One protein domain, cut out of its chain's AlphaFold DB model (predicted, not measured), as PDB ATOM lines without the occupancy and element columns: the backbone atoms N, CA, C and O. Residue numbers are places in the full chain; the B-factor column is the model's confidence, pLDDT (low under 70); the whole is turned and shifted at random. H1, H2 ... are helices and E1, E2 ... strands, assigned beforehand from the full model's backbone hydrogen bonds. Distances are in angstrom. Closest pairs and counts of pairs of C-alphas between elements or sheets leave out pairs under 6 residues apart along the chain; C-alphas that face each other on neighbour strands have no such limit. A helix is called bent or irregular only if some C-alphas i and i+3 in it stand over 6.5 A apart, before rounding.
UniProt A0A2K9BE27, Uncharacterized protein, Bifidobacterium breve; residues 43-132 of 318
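This is residues 43 to 132 of the 318 residues of an uncharacterized protein of Bifidobacterium breve (UniProt A0A2K9BE27). An elongated body has helix H3 near its middle, a small three-stranded sheet toward one end with H1 packed by its strand E2 and H2 by its strand E1, and H4 toward the other end, while H5 packs on H3 and reaches the sheet with its residues 122 to 127. H5 crosses H3 and runs on into strand E3, while H4 folds back beside H3 at the end away from the sheet. The printed part has 90 residues with five named helices and three named strands, in the order H1, E1, E2, H2, H3, H4, H5, E3; the sheet, E2 - E1 - E3, is antiparallel, and the class is mostly helix. The whole is compact, with a radius of gyration of the C-alphas of 13.0 A and spans of 38 by 24 by 23 A.

Start with H1, residues 43 to 53, which with its residues 45 to 53 only grazes the sheet of E1, residues 63 to 67, E2, residues 70 to 73, and E3, residues 128 to 130. Look next at the hairpin of E1 and E2, where N 65 and O 72 are within hydrogen-bond range at 2.7 A. H2, residues 74 to 80, only just touches H1, with 3 pairs of C-alphas within 8 A, the closest being Ala 52 and Val 76 at 6.3 A; they run opposite ways at a steep tilt of 50 degrees. H2 is on the sheet, over none of its strands. Go on to H3, residues 86 to 96, and H4, residues 99 to 105: this helical hairpin touches with Leu 94 and Arg 102 closest, C-alphas 5.9 A apart, at a shallow tilt of 14 degrees. H5, residues 112 to 127, touches H3, the closest C-alphas being Gln 89 and Ala 119 at 5.2 A; they run the same way at a steep tilt of 50 degrees. E3 is the antiparallel neighbour of E1, with N 64 and O 129 at 2.9 A. H4 is apart from H1 and H2. Each O i to N i+4 pair is within hydrogen-bond range in H1, H2, H3 and H4, but 8 of 12 in H5.

Find C-alpha 43 at (117.946, 201.917, 187.673); from there H1 runs 15.2 A. E1 spans 12.9 A, E2 9.8 A, H2 10.0 A, H3 15.4 A and H4 10.1 A. H5 begins at (102.375, 199.914, 172.861) and spans 18.7 A, with a kink of 35 degrees near residue 121; it is irregular, but only just, with C-alphas 124 and 127 7.0 A apart. E3, 7.1 A long, ends at C-alpha 130, (116.206, 177.808, 179.800).

The two C-alphas farthest apart are those of Pro 60 and Ala 107, 39.1 A. The printed part has no cut and no long link. Confidence is low, under 70, at residue 83 and residues 124 to 126.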
ATOM      1  N   PRO A  43     118.428 202.103 186.302       74.50
ATOM      2  CA  PRO A  43     117.946 201.917 187.673       74.50
ATOM      3  C   PRO A  43     116.947 200.764 187.841       74.50
ATOM      4  O   PRO A  43     116.821 200.219 188.942       74.50
ATOM      5  N   GLU A  44     116.219 200.398 186.782       81.75
ATOM      6  CA  GLU A  44     115.305 199.251 186.808       81.75
ATOM      7  C   GLU A  44     116.080 197.931 186.702       81.75
ATOM      8  O   GLU A  44     115.775 197.001 187.446       81.75
ATOM      9  N   LEU A  45     117.127 197.858 185.870       81.69
ATOM     10  CA  LEU A  45     118.001 196.683 185.810       81.69
ATOM     11  C   LEU A  45     118.742 196.491 187.143       81.69
ATOM     12  O   LEU A  45     118.638 195.422 187.742       81.69
ATOM     13  N   ASP A  46     119.325 197.560 187.701       83.12
ATOM     14  CA  ASP A  46     119.958 197.563 189.032       83.12
ATOM     15  C   ASP A  46     119.003 197.098 190.145       83.12
ATOM     16  O   ASP A  46     119.401 196.551 191.181       83.12
ATOM     17  N   ARG A  47     117.707 197.397 190.004       88.19
ATOM     18  CA  ARG A  47     116.679 196.934 190.936       88.19
ATOM     19  C   ARG A  47     116.415 195.442 190.760       88.19
ATOM     20  O   ARG A  47     116.387 194.737 191.769       88.19
ATOM     21  N   LEU A  48     116.221 194.975 189.529       87.25
ATOM     22  CA  LEU A  48     115.988 193.560 189.238       87.25
ATOM     23  C   LEU A  48     117.168 192.697 189.684       87.25
ATOM     24  O   LEU A  48     116.950 191.642 190.271       87.25
ATOM     25  N   GLU A  49     118.399 193.164 189.489       85.38
ATOM     26  CA  GLU A  49     119.605 192.492 189.971       85.38
ATOM     27  C   GLU A  49     119.636 192.374 191.494       85.38
ATOM     28  O   GLU A  49     119.918 191.303 192.030       85.38
ATOM     29  N   ARG A  50     119.281 193.444 192.220       88.19
ATOM     30  CA  ARG A  50     119.173 193.397 193.688       88.19
ATOM     31  C   ARG A  50     118.091 192.430 194.160       88.19
ATOM     32  O   ARG A  50     118.298 191.730 195.150       88.19
ATOM     33  N   GLU A  51     116.947 192.388 193.480       87.31
ATOM     34  CA  GLU A  51     115.878 191.432 193.792       87.31
ATOM     35  C   GLU A  51     116.296 189.987 193.454       87.31
ATOM     36  O   GLU A  51     116.002 189.072 194.227       87.31
ATOM     37  N   ALA A  52     117.040 189.782 192.364       86.38
ATOM     38  CA  ALA A  52     117.594 188.488 191.972       86.38
ATOM     39  C   ALA A  52     118.659 187.987 192.958       86.38
ATOM     40  O   ALA A  52     118.633 186.817 193.330       86.38
ATOM     41  N   ALA A  53     119.536 188.865 193.452       86.56
ATOM     42  CA  ALA A  53     120.574 188.527 194.430       86.56
ATOM     43  C   ALA A  53     120.010 188.065 195.788       86.56
ATOM     44  O   ALA A  53     120.687 187.367 196.541       86.56
ATOM     45  N   ALA A  54     118.767 188.437 196.110       86.75
ATOM     46  CA  ALA A  54     118.066 187.978 197.310       86.75
ATOM     47  C   ALA A  54     117.445 186.573 197.157       86.75
ATOM     48  O   ALA A  54     116.873 186.041 198.114       86.75
ATOM     49  N   LEU A  55     117.523 185.978 195.965       82.00
ATOM     50  CA  LEU A  55     116.996 184.657 195.647       82.00
ATOM     51  C   LEU A  55     118.135 183.675 195.336       82.00
ATOM     52  O   LEU A  55     119.225 184.086 194.937       82.00
ATOM     53  N   PRO A  56     117.910 182.360 195.508       79.56
ATOM     54  CA  PRO A  56     118.840 181.371 194.985       79.56
ATOM     55  C   PRO A  56     118.966 181.524 193.463       79.56
ATOM     56  O   PRO A  56     117.969 181.754 192.774       79.56
ATOM     57  N   ALA A  57     120.191 181.366 192.955       77.88
ATOM     58  CA  ALA A  57     120.454 181.377 191.523       77.88
ATOM     59  C   ALA A  57     119.608 180.303 190.807       77.88
ATOM     60  O   ALA A  57     119.403 179.218 191.368       77.88
ATOM     61  N   PRO A  58     119.109 180.586 189.590       76.88
ATOM     62  CA  PRO A  58     118.281 179.644 188.852       76.88
ATOM     63  C   PRO A  58     119.119 178.418 188.474       76.88
ATOM     64  O   PRO A  58     120.257 178.538 188.018       76.88
ATOM     65  N   GLY A  59     118.568 177.232 188.712       77.69
ATOM     66  CA  GLY A  59     119.244 175.971 188.449       77.69
ATOM     67  C   GLY A  59     119.055 175.492 187.007       77.69
ATOM     68  O   GLY A  59     118.235 176.024 186.258       77.69
ATOM     69  N   PRO A  60     119.773 174.432 186.604       81.00
ATOM     70  CA  PRO A  60     119.568 173.764 185.324       81.00
ATOM     71  C   PRO A  60     118.103 173.424 185.032       81.00
ATOM     72  O   PRO A  60     117.477 172.657 185.764       81.00
ATOM     73  N   GLY A  61     117.585 173.922 183.911       73.44
ATOM     74  CA  GLY A  61     116.204 173.713 183.479       73.44
ATOM     75  C   GLY A  61     115.212 174.777 183.955       73.44
ATOM     76  O   GLY A  61     114.079 174.769 183.470       73.44
ATOM     77  N   ASP A  62     115.621 175.688 184.840       82.38
ATOM     78  CA  ASP A  62     114.815 176.850 185.215       82.38
ATOM     79  C   ASP A  62     114.814 177.900 184.097       82.38
ATOM     80  O   ASP A  62     115.685 177.916 183.227       82.38
ATOM     81  N   ILE A  63     113.817 178.786 184.113       80.56
ATOM     82  CA  ILE A  63     113.723 179.893 183.158       80.56
ATOM     83  C   ILE A  63     114.409 181.125 183.753       80.56
ATOM     84  O   ILE A  63     114.117 181.533 184.883       80.56
ATOM     85  N   ALA A  64     115.288 181.735 182.965       86.38
ATOM     86  CA  ALA A  64     115.926 183.004 183.272       86.38
ATOM     87  C   ALA A  64     115.774 183.973 182.098       86.38
ATOM     88  O   ALA A  64     115.643 183.579 180.939       86.38
ATOM     89  N   TRP A  65     115.791 185.254 182.427       88.50
ATOM     90  CA  TRP A  65     115.721 186.359 181.497       88.50
ATOM     91  C   TRP A  65     117.090 187.004 181.400       88.50
ATOM     92  O   TRP A  65     117.566 187.568 182.378       88.50
ATOM     93  N   MET A  66     117.730 186.918 180.240       86.62
ATOM     94  CA  MET A  66     118.978 187.631 179.996       86.62
ATOM     95  C   MET A  66     118.627 189.080 179.702       86.62
ATOM     96  O   MET A  66     117.976 189.337 178.697       86.62
ATOM     97  N   LEU A  67     119.017 190.025 180.548       86.50
ATOM     98  CA  LEU A  67     118.776 191.454 180.346       86.50
ATOM     99  C   LEU A  67     120.116 192.176 180.471       86.50
ATOM    100  O   LEU A  67     120.757 192.100 181.508       86.50
ATOM    101  N   ASP A  68     120.574 192.775 179.374       82.94
ATOM    102  CA  ASP A  68     121.898 193.406 179.230       82.94
ATOM    103  C   ASP A  68     123.077 192.526 179.705       82.94
ATOM    104  O   ASP A  68     124.056 192.990 180.273       82.94
ATOM    105  N   GLY A  69     122.973 191.207 179.500       79.56
ATOM    106  CA  GLY A  69     123.977 190.232 179.949       79.56
ATOM    107  C   GLY A  69     123.767 189.690 181.368       79.56
ATOM    108  O   GLY A  69     124.431 188.727 181.746       79.56
ATOM    109  N   HIS A  70     122.798 190.214 182.118       83.19
ATOM    110  CA  HIS A  70     122.495 189.788 183.481       83.19
ATOM    111  C   HIS A  70     121.348 188.761 183.511       83.19
ATOM    112  O   HIS A  70     120.274 189.024 182.964       83.19
ATOM    113  N   PRO A  71     121.537 187.583 184.137       86.12
ATOM    114  CA  PRO A  71     120.485 186.579 184.256       86.12
ATOM    115  C   PRO A  71     119.511 186.926 185.392       86.12
ATOM    116  O   PRO A  71     119.827 186.786 186.572       86.12
ATOM    117  N   ILE A  72     118.290 187.322 185.039       88.25
ATOM    118  CA  ILE A  72     117.199 187.604 185.977       88.25
ATOM    119  C   ILE A  72     116.253 186.394 186.054       88.25
ATOM    120  O   ILE A  72     115.656 186.017 185.046       88.25
ATOM    121  N   PRO A  73     116.066 185.748 187.217       88.31
ATOM    122  CA  PRO A  73     115.186 184.584 187.330       88.31
ATOM    123  C   PRO A  73     113.735 184.894 186.934       88.31
ATOM    124  O   PRO A  73     113.212 185.958 187.273       88.31
ATOM    125  N   GLN A  74     113.034 183.931 186.321       85.50
ATOM    126  CA  GLN A  74     111.600 184.054 185.995       85.50
ATOM    127  C   GLN A  74     110.756 184.485 187.204       85.50
ATOM    128  O   GLN A  74     109.817 185.258 187.063       85.50
ATOM    129  N   THR A  75     111.109 184.030 188.408       86.06
ATOM    130  CA  THR A  75     110.399 184.371 189.648       86.06
ATOM    131  C   THR A  75     110.478 185.853 190.012       86.06
ATOM    132  O   THR A  75     109.551 186.354 190.646       86.06
ATOM    133  N   VAL A  76     111.549 186.557 189.632       88.69
ATOM    134  CA  VAL A  76     111.653 188.017 189.784       88.69
ATOM    135  C   VAL A  76     110.762 188.689 188.747       88.69
ATOM    136  O   VAL A  76     109.944 189.535 189.098       88.69
ATOM    137  N   ILE A  77     110.835 188.242 187.491       86.81
ATOM    138  CA  ILE A  77     110.010 188.779 186.403       86.81
ATOM    139  C   ILE A  77     108.516 188.664 186.722       86.81
ATOM    140  O   ILE A  77     107.808 189.662 186.634       86.81
ATOM    141  N   ASP A  78     108.054 187.503 187.190       85.31
ATOM    142  CA  ASP A  78     106.651 187.270 187.562       85.31
ATOM    143  C   ASP A  78     106.178 188.140 188.741       85.31
ATOM    144  O   ASP A  78     104.983 188.401 188.884       85.31
ATOM    145  N   ARG A  79     107.095 188.572 189.621       86.94
ATOM    146  CA  ARG A  79     106.778 189.468 190.748       86.94
ATOM    147  C   ARG A  79     106.713 190.930 190.321       86.94
ATOM    148  O   ARG A  79     105.904 191.679 190.866       86.94
ATOM    149  N   CYS A  80     107.576 191.340 189.395       83.25
ATOM    150  CA  CYS A  80     107.728 192.738 188.993       83.25
ATOM    151  C   CYS A  80     106.811 193.132 187.826       83.25
ATOM    152  O   CYS A  80     106.414 194.301 187.723       83.25
ATOM    153  N   TYR A  81     106.471 192.170 186.964       84.00
ATOM    154  CA  TYR A  81     105.799 192.397 185.690       84.00
ATOM    155  C   TYR A  81     104.594 191.474 185.500       84.00
ATOM    156  O   TYR A  81     104.598 190.303 185.870       84.00
ATOM    157  N   GLY A  82     103.541 192.014 184.886       76.38
ATOM    158  CA  GLY A  82     102.409 191.217 184.414       76.38
ATOM    159  C   GLY A  82     102.724 190.434 183.131       76.38
ATOM    160  O   GLY A  82     103.726 190.662 182.461       76.38
ATOM    161  N   THR A  83     101.804 189.550 182.731       67.81
ATOM    162  CA  THR A  83     101.935 188.670 181.547       67.81
ATOM    163  C   THR A  83     102.107 189.409 180.205       67.81
ATOM    164  O   THR A  83     102.525 188.803 179.226       67.81
ATOM    165  N   ASP A  84     101.781 190.699 180.140       74.25
ATOM    166  CA  ASP A  84     101.907 191.552 178.947       74.25
ATOM    167  C   ASP A  84     102.309 192.976 179.373       74.25
ATOM    168  O   ASP A  84     101.667 193.968 179.031       74.25
ATOM    169  N   ASP A  85     103.326 193.066 180.234       82.19
ATOM    170  CA  ASP A  85     103.795 194.336 180.785       82.19
ATOM    171  C   ASP A  85     104.684 195.083 179.787       82.19
ATOM    172  O   ASP A  85     105.749 194.611 179.376       82.19
ATOM    173  N   ILE A  86     104.261 196.296 179.436       82.25
ATOM    174  CA  ILE A  86     104.979 197.156 178.497       82.25
ATOM    175  C   ILE A  86     106.382 197.520 179.000       82.25
ATOM    176  O   ILE A  86     107.291 197.721 178.199       82.25
ATOM    177  N   ARG A  87     106.594 197.575 180.321       85.69
ATOM    178  CA  ARG A  87     107.895 197.922 180.913       85.69
ATOM    179  C   ARG A  87     108.926 196.834 180.630       85.69
ATOM    180  O   ARG A  87     110.031 197.151 180.201       85.69
ATOM    181  N   LEU A  88     108.531 195.568 180.767       85.56
ATOM    182  CA  LEU A  88     109.373 194.422 180.423       85.56
ATOM    183  C   LEU A  88     109.671 194.373 178.918       85.56
ATOM    184  O   LEU A  88     110.795 194.086 178.521       85.56
ATOM    185  N   GLN A  89     108.682 194.680 178.072       87.44
ATOM    186  CA  GLN A  89     108.864 194.733 176.614       87.44
ATOM    187  C   GLN A  89     109.897 195.789 176.206       87.44
ATOM    188  O   GLN A  89     110.788 195.502 175.406       87.44
ATOM    189  N   ARG A  90     109.825 196.989 176.793       88.06
ATOM    190  CA  ARG A  90     110.824 198.045 176.569       88.06
ATOM    191  C   ARG A  90     112.211 197.612 177.033       88.06
ATOM    192  O   ARG A  90     113.163 197.771 176.279       88.06
ATOM    193  N   LEU A  91     112.308 197.016 178.221       86.88
ATOM    194  CA  LEU A  91     113.577 196.532 178.766       86.88
ATOM    195  C   LEU A  91     114.225 195.486 177.846       86.88
ATOM    196  O   LEU A  91     115.414 195.562 177.564       86.88
ATOM    197  N   VAL A  92     113.432 194.574 177.276       87.31
ATOM    198  CA  VAL A  92     113.928 193.597 176.297       87.31
ATOM    199  C   VAL A  92     114.439 194.245 175.010       87.31
ATOM    200  O   VAL A  92     115.481 193.831 174.503       87.31
ATOM    201  N   ILE A  93     113.760 195.271 174.490       86.19
ATOM    202  CA  ILE A  93     114.251 196.025 173.325       86.19
ATOM    203  C   ILE A  93     115.592 196.691 173.651       86.19
ATOM    204  O   ILE A  93     116.527 196.627 172.857       86.19
ATOM    205  N   LEU A  94     115.709 197.294 174.830       86.62
ATOM    206  CA  LEU A  94     116.916 198.001 175.254       86.62
ATOM    207  C   LEU A  94     118.104 197.058 175.467       86.62
ATOM    208  O   LEU A  94     119.226 197.405 175.106       86.62
ATOM    209  N   SER A  95     117.849 195.842 175.948       83.69
ATOM    210  CA  SER A  95     118.876 194.816 176.125       83.69
ATOM    211  C   SER A  95     119.306 194.121 174.828       83.69
ATOM    212  O   SER A  95     120.471 193.760 174.695       83.69
ATOM    213  N   HIS A  96     118.391 193.886 173.877       84.44
ATOM    214  CA  HIS A  96     118.647 192.934 172.776       84.44
ATOM    215  C   HIS A  96     118.486 193.484 171.367       84.44
ATOM    216  O   HIS A  96     118.967 192.851 170.420       84.44
ATOM    217  N   ALA A  97     117.797 194.611 171.195       84.25
ATOM    218  CA  ALA A  97     117.556 195.149 169.866       84.25
ATOM    219  C   ALA A  97     118.811 195.819 169.289       84.25
ATOM    220  O   ALA A  97     119.726 196.269 169.993       84.25
ATOM    221  N   ASP A  98     118.852 195.917 167.965       82.88
ATOM    222  CA  ASP A  98     119.909 196.640 167.277       82.88
ATOM    223  C   ASP A  98     119.883 198.146 167.637       82.88
ATOM    224  O   ASP A  98     118.867 198.679 168.104       82.88
ATOM    225  N   PRO A  99     120.997 198.874 167.437       81.25
ATOM    226  CA  PRO A  99     121.075 200.284 167.808       81.25
ATOM    227  C   PRO A  99     120.071 201.202 167.096       81.25
ATOM    228  O   PRO A  99     119.810 202.290 167.604       81.25
ATOM    229  N   ALA A 100     119.546 200.844 165.919       80.25
ATOM    230  CA  ALA A 100     118.541 201.663 165.240       80.25
ATOM    231  C   ALA A 100     117.187 201.526 165.945       80.25
ATOM    232  O   ALA A 100     116.635 202.536 166.382       80.25
ATOM    233  N   THR A 101     116.740 200.293 166.191       81.50
ATOM    234  CA  THR A 101     115.499 200.010 166.930       81.50
ATOM    235  C   THR A 101     115.508 200.624 168.336       81.50
ATOM    236  O   THR A 101     114.517 201.204 168.776       81.50
ATOM    237  N   ARG A 102     116.652 200.592 169.036       83.38
ATOM    238  CA  ARG A 102     116.790 201.244 170.354       83.38
ATOM    239  C   ARG A 102     116.613 202.761 170.304       83.38
ATOM    240  O   ARG A 102     116.001 203.328 171.203       83.38
ATOM    241  N   ARG A 103     117.111 203.432 169.259       82.69
ATOM    242  CA  ARG A 103     116.933 204.888 169.095       82.69
ATOM    243  C   ARG A 103     115.484 205.253 168.784       82.69
ATOM    244  O   ARG A 103     115.009 206.288 169.244       82.69
ATOM    245  N   GLU A 104     114.788 204.411 168.025       85.06
ATOM    246  CA  GLU A 104     113.380 204.623 167.678       85.06
ATOM    247  C   GLU A 104     112.440 204.438 168.874       85.06
ATOM    248  O   GLU A 104     111.400 205.093 168.937       85.06
ATOM    249  N   LEU A 105     112.835 203.646 169.878       84.50
ATOM    250  CA  LEU A 105     112.027 203.412 171.076       84.50
ATOM    251  C   LEU A 105     111.599 204.711 171.779       84.50
ATOM    252  O   LEU A 105     110.469 204.808 172.251       84.50
ATOM    253  N   ALA A 106     112.467 205.728 171.813       78.25
ATOM    254  CA  ALA A 106     112.144 207.022 172.414       78.25
ATOM    255  C   ALA A 106     111.011 207.752 171.668       78.25
ATOM    256  O   ALA A 106     110.165 208.387 172.296       78.25
ATOM    257  N   ALA A 107     110.965 207.635 170.335       79.94
ATOM    258  CA  ALA A 107     109.911 208.217 169.502       79.94
ATOM    259  C   ALA A 107     108.591 207.430 169.586       79.94
ATOM    260  O   ALA A 107     107.521 208.002 169.388       79.94
ATOM    261  N   HIS A 108     108.669 206.142 169.926       81.44
ATOM    262  CA  HIS A 108     107.537 205.224 170.054       81.44
ATOM    263  C   HIS A 108     107.206 204.879 171.510       81.44
ATOM    264  O   HIS A 108     106.582 203.850 171.770       81.44
ATOM    265  N   ARG A 109     107.591 205.735 172.472       73.38
ATOM    266  CA  ARG A 109     107.409 205.463 173.906       73.38
ATOM    267  C   ARG A 109     105.972 205.039 174.200       73.38
ATOM    268  O   ARG A 109     105.772 203.987 174.794       73.38
ATOM    269  N   ASP A 110     104.987 205.783 173.714       80.44
ATOM    270  CA  ASP A 110     103.569 205.536 174.012       80.44
ATOM    271  C   ASP A 110     102.878 204.593 173.008       80.44
ATOM    272  O   ASP A 110     101.698 204.270 173.154       80.44
ATOM    273  N   ASP A 111     103.606 204.103 172.001       85.88
ATOM    274  CA  ASP A 111     103.092 203.168 171.002       85.88
ATOM    275  C   ASP A 111     103.279 201.721 171.478       85.88
ATOM    276  O   ASP A 111     104.257 201.034 171.176       85.88
ATOM    277  N   HIS A 112     102.317 201.251 172.272       85.75
ATOM    278  CA  HIS A 112     102.375 199.914 172.861       85.75
ATOM    279  C   HIS A 112     102.322 198.789 171.818       85.75
ATOM    280  O   HIS A 112     102.815 197.692 172.076       85.75
ATOM    281  N   GLU A 113     101.721 199.032 170.650       84.44
ATOM    282  CA  GLU A 113     101.672 198.040 169.577       84.44
ATOM    283  C   GLU A 113     103.039 197.909 168.906       84.44
ATOM    284  O   GLU A 113     103.521 196.787 168.732       84.44
ATOM    285  N   TRP A 114     103.702 199.037 168.632       89.88
ATOM    286  CA  TRP A 114     105.071 199.053 168.127       89.88
ATOM    287  C   TRP A 114     106.035 198.376 169.102       89.88
ATOM    288  O   TRP A 114     106.778 197.478 168.705       89.88
ATOM    289  N   VAL A 115     105.974 198.729 170.391       84.38
ATOM    290  CA  VAL A 115     106.833 198.128 171.423       84.38
ATOM    291  C   VAL A 115     106.602 196.618 171.509       84.38
ATOM    292  O   VAL A 115     107.561 195.848 171.499       84.38
ATOM    293  N   ARG A 116     105.344 196.156 171.515       82.81
ATOM    294  CA  ARG A 116     105.051 194.717 171.553       82.81
ATOM    295  C   ARG A 116     105.577 194.000 170.307       82.81
ATOM    296  O   ARG A 116     106.163 192.924 170.432       82.81
ATOM    297  N   ALA A 117     105.384 194.577 169.121       82.00
ATOM    298  CA  ALA A 117     105.813 193.980 167.858       82.00
ATOM    299  C   ALA A 117     107.337 193.791 167.781       82.00
ATOM    300  O   ALA A 117     107.790 192.782 167.244       82.00
ATOM    301  N   HIS A 118     108.111 194.710 168.364       84.94
ATOM    302  CA  HIS A 118     109.576 194.654 168.355       84.94
ATOM    303  C   HIS A 118     110.160 193.856 169.528       84.94
ATOM    304  O   HIS A 118     111.213 193.244 169.378       84.94
ATOM    305  N   ALA A 119     109.473 193.788 170.673       82.19
ATOM    306  CA  ALA A 119     109.908 192.978 171.812       82.19
ATOM    307  C   ALA A 119     109.618 191.477 171.631       82.19
ATOM    308  O   ALA A 119     110.440 190.642 171.999       82.19
ATOM    309  N   THR A 120     108.466 191.123 171.046       79.06
ATOM    310  CA  THR A 120     108.021 189.723 170.896       79.06
ATOM    311  C   THR A 120     109.059 188.793 170.251       79.06
ATOM    312  O   THR A 120     109.333 187.749 170.843       79.06
ATOM    313  N   PRO A 121     109.670 189.123 169.094       75.81
ATOM    314  CA  PRO A 121     110.677 188.244 168.492       75.81
ATOM    315  C   PRO A 121     111.928 188.084 169.371       75.81
ATOM    316  O   PRO A 121     112.552 187.028 169.376       75.81
ATOM    317  N   LEU A 122     112.270 189.092 170.179       78.75
ATOM    318  CA  LEU A 122     113.434 189.046 171.067       78.75
ATOM    319  C   LEU A 122     113.218 188.111 172.266       78.75
ATOM    320  O   LEU A 122     114.193 187.578 172.796       78.75
ATOM    321  N   TYR A 123     111.966 187.870 172.674       72.81
ATOM    322  CA  TYR A 123     111.647 186.903 173.728       72.81
ATOM    323  C   TYR A 123     112.041 185.477 173.355       72.81
ATOM    324  O   TYR A 123     112.662 184.795 174.166       72.81
ATOM    325  N   GLU A 124     111.666 185.043 172.151       60.59
ATOM    326  CA  GLU A 124     111.846 183.664 171.687       60.59
ATOM    327  C   GLU A 124     113.306 183.363 171.334       60.59
ATOM    328  O   GLU A 124     113.769 182.243 171.546       60.59
ATOM    329  N   ASP A 125     114.031 184.371 170.845       63.44
ATOM    330  CA  ASP A 125     115.380 184.178 170.321       63.44
ATOM    331  C   ASP A 125     116.487 184.401 171.362       63.44
ATOM    332  O   ASP A 125     117.547 183.782 171.257       63.44
ATOM    333  N   ARG A 126     116.308 185.334 172.315       67.56
ATOM    334  CA  ARG A 126     117.441 185.868 173.104       67.56
ATOM    335  C   ARG A 126     117.145 186.170 174.565       67.56
ATOM    336  O   ARG A 126     117.980 185.885 175.421       67.56
ATOM    337  N   ALA A 127     115.998 186.777 174.857       77.12
ATOM    338  CA  ALA A 127     115.737 187.312 176.186       77.12
ATOM    339  C   ALA A 127     115.304 186.231 177.180       77.12
ATOM    340  O   ALA A 127     115.737 186.283 178.322       77.12
ATOM    341  N   CYS A 128     114.492 185.248 176.774       82.44
ATOM    342  CA  CYS A 128     114.030 184.175 177.654       82.44
ATOM    343  C   CYS A 128     114.798 182.879 177.368       82.44
ATOM    344  O   CYS A 128     114.646 182.277 176.306       82.44
ATOM    345  N   ILE A 129     115.615 182.435 178.324       79.88
ATOM    346  CA  ILE A 129     116.423 181.223 178.197       79.88
ATOM    347  C   ILE A 129     116.002 180.171 179.219       79.88
ATOM    348  O   ILE A 129     115.595 180.473 180.341       79.88
ATOM    349  N   ILE A 130     116.155 178.905 178.837       81.25
ATOM    350  CA  ILE A 130     116.206 177.808 179.800       81.25
ATOM    351  C   ILE A 130     117.659 177.703 180.239       81.25
ATOM    352  O   ILE A 130     118.525 177.474 179.392       81.25
ATOM    353  N   VAL A 131     117.921 177.857 181.536       78.06
ATOM    354  CA  VAL A 131     119.264 177.728 182.102       78.06
ATOM    355  C   VAL A 131     119.806 176.355 181.710       78.06
ATOM    356  O   VAL A 131     119.218 175.331 182.087       78.06
ATOM    357  N   PRO A 132     120.874 176.295 180.899       72.81
ATOM    358  CA  PRO A 132     121.403 175.023 180.454       72.81
ATOM    359  C   PRO A 132     121.937 174.257 181.663       72.81
ATOM    360  O   PRO A 132     122.438 174.838 182.626       72.81
TER     361      PRO A 132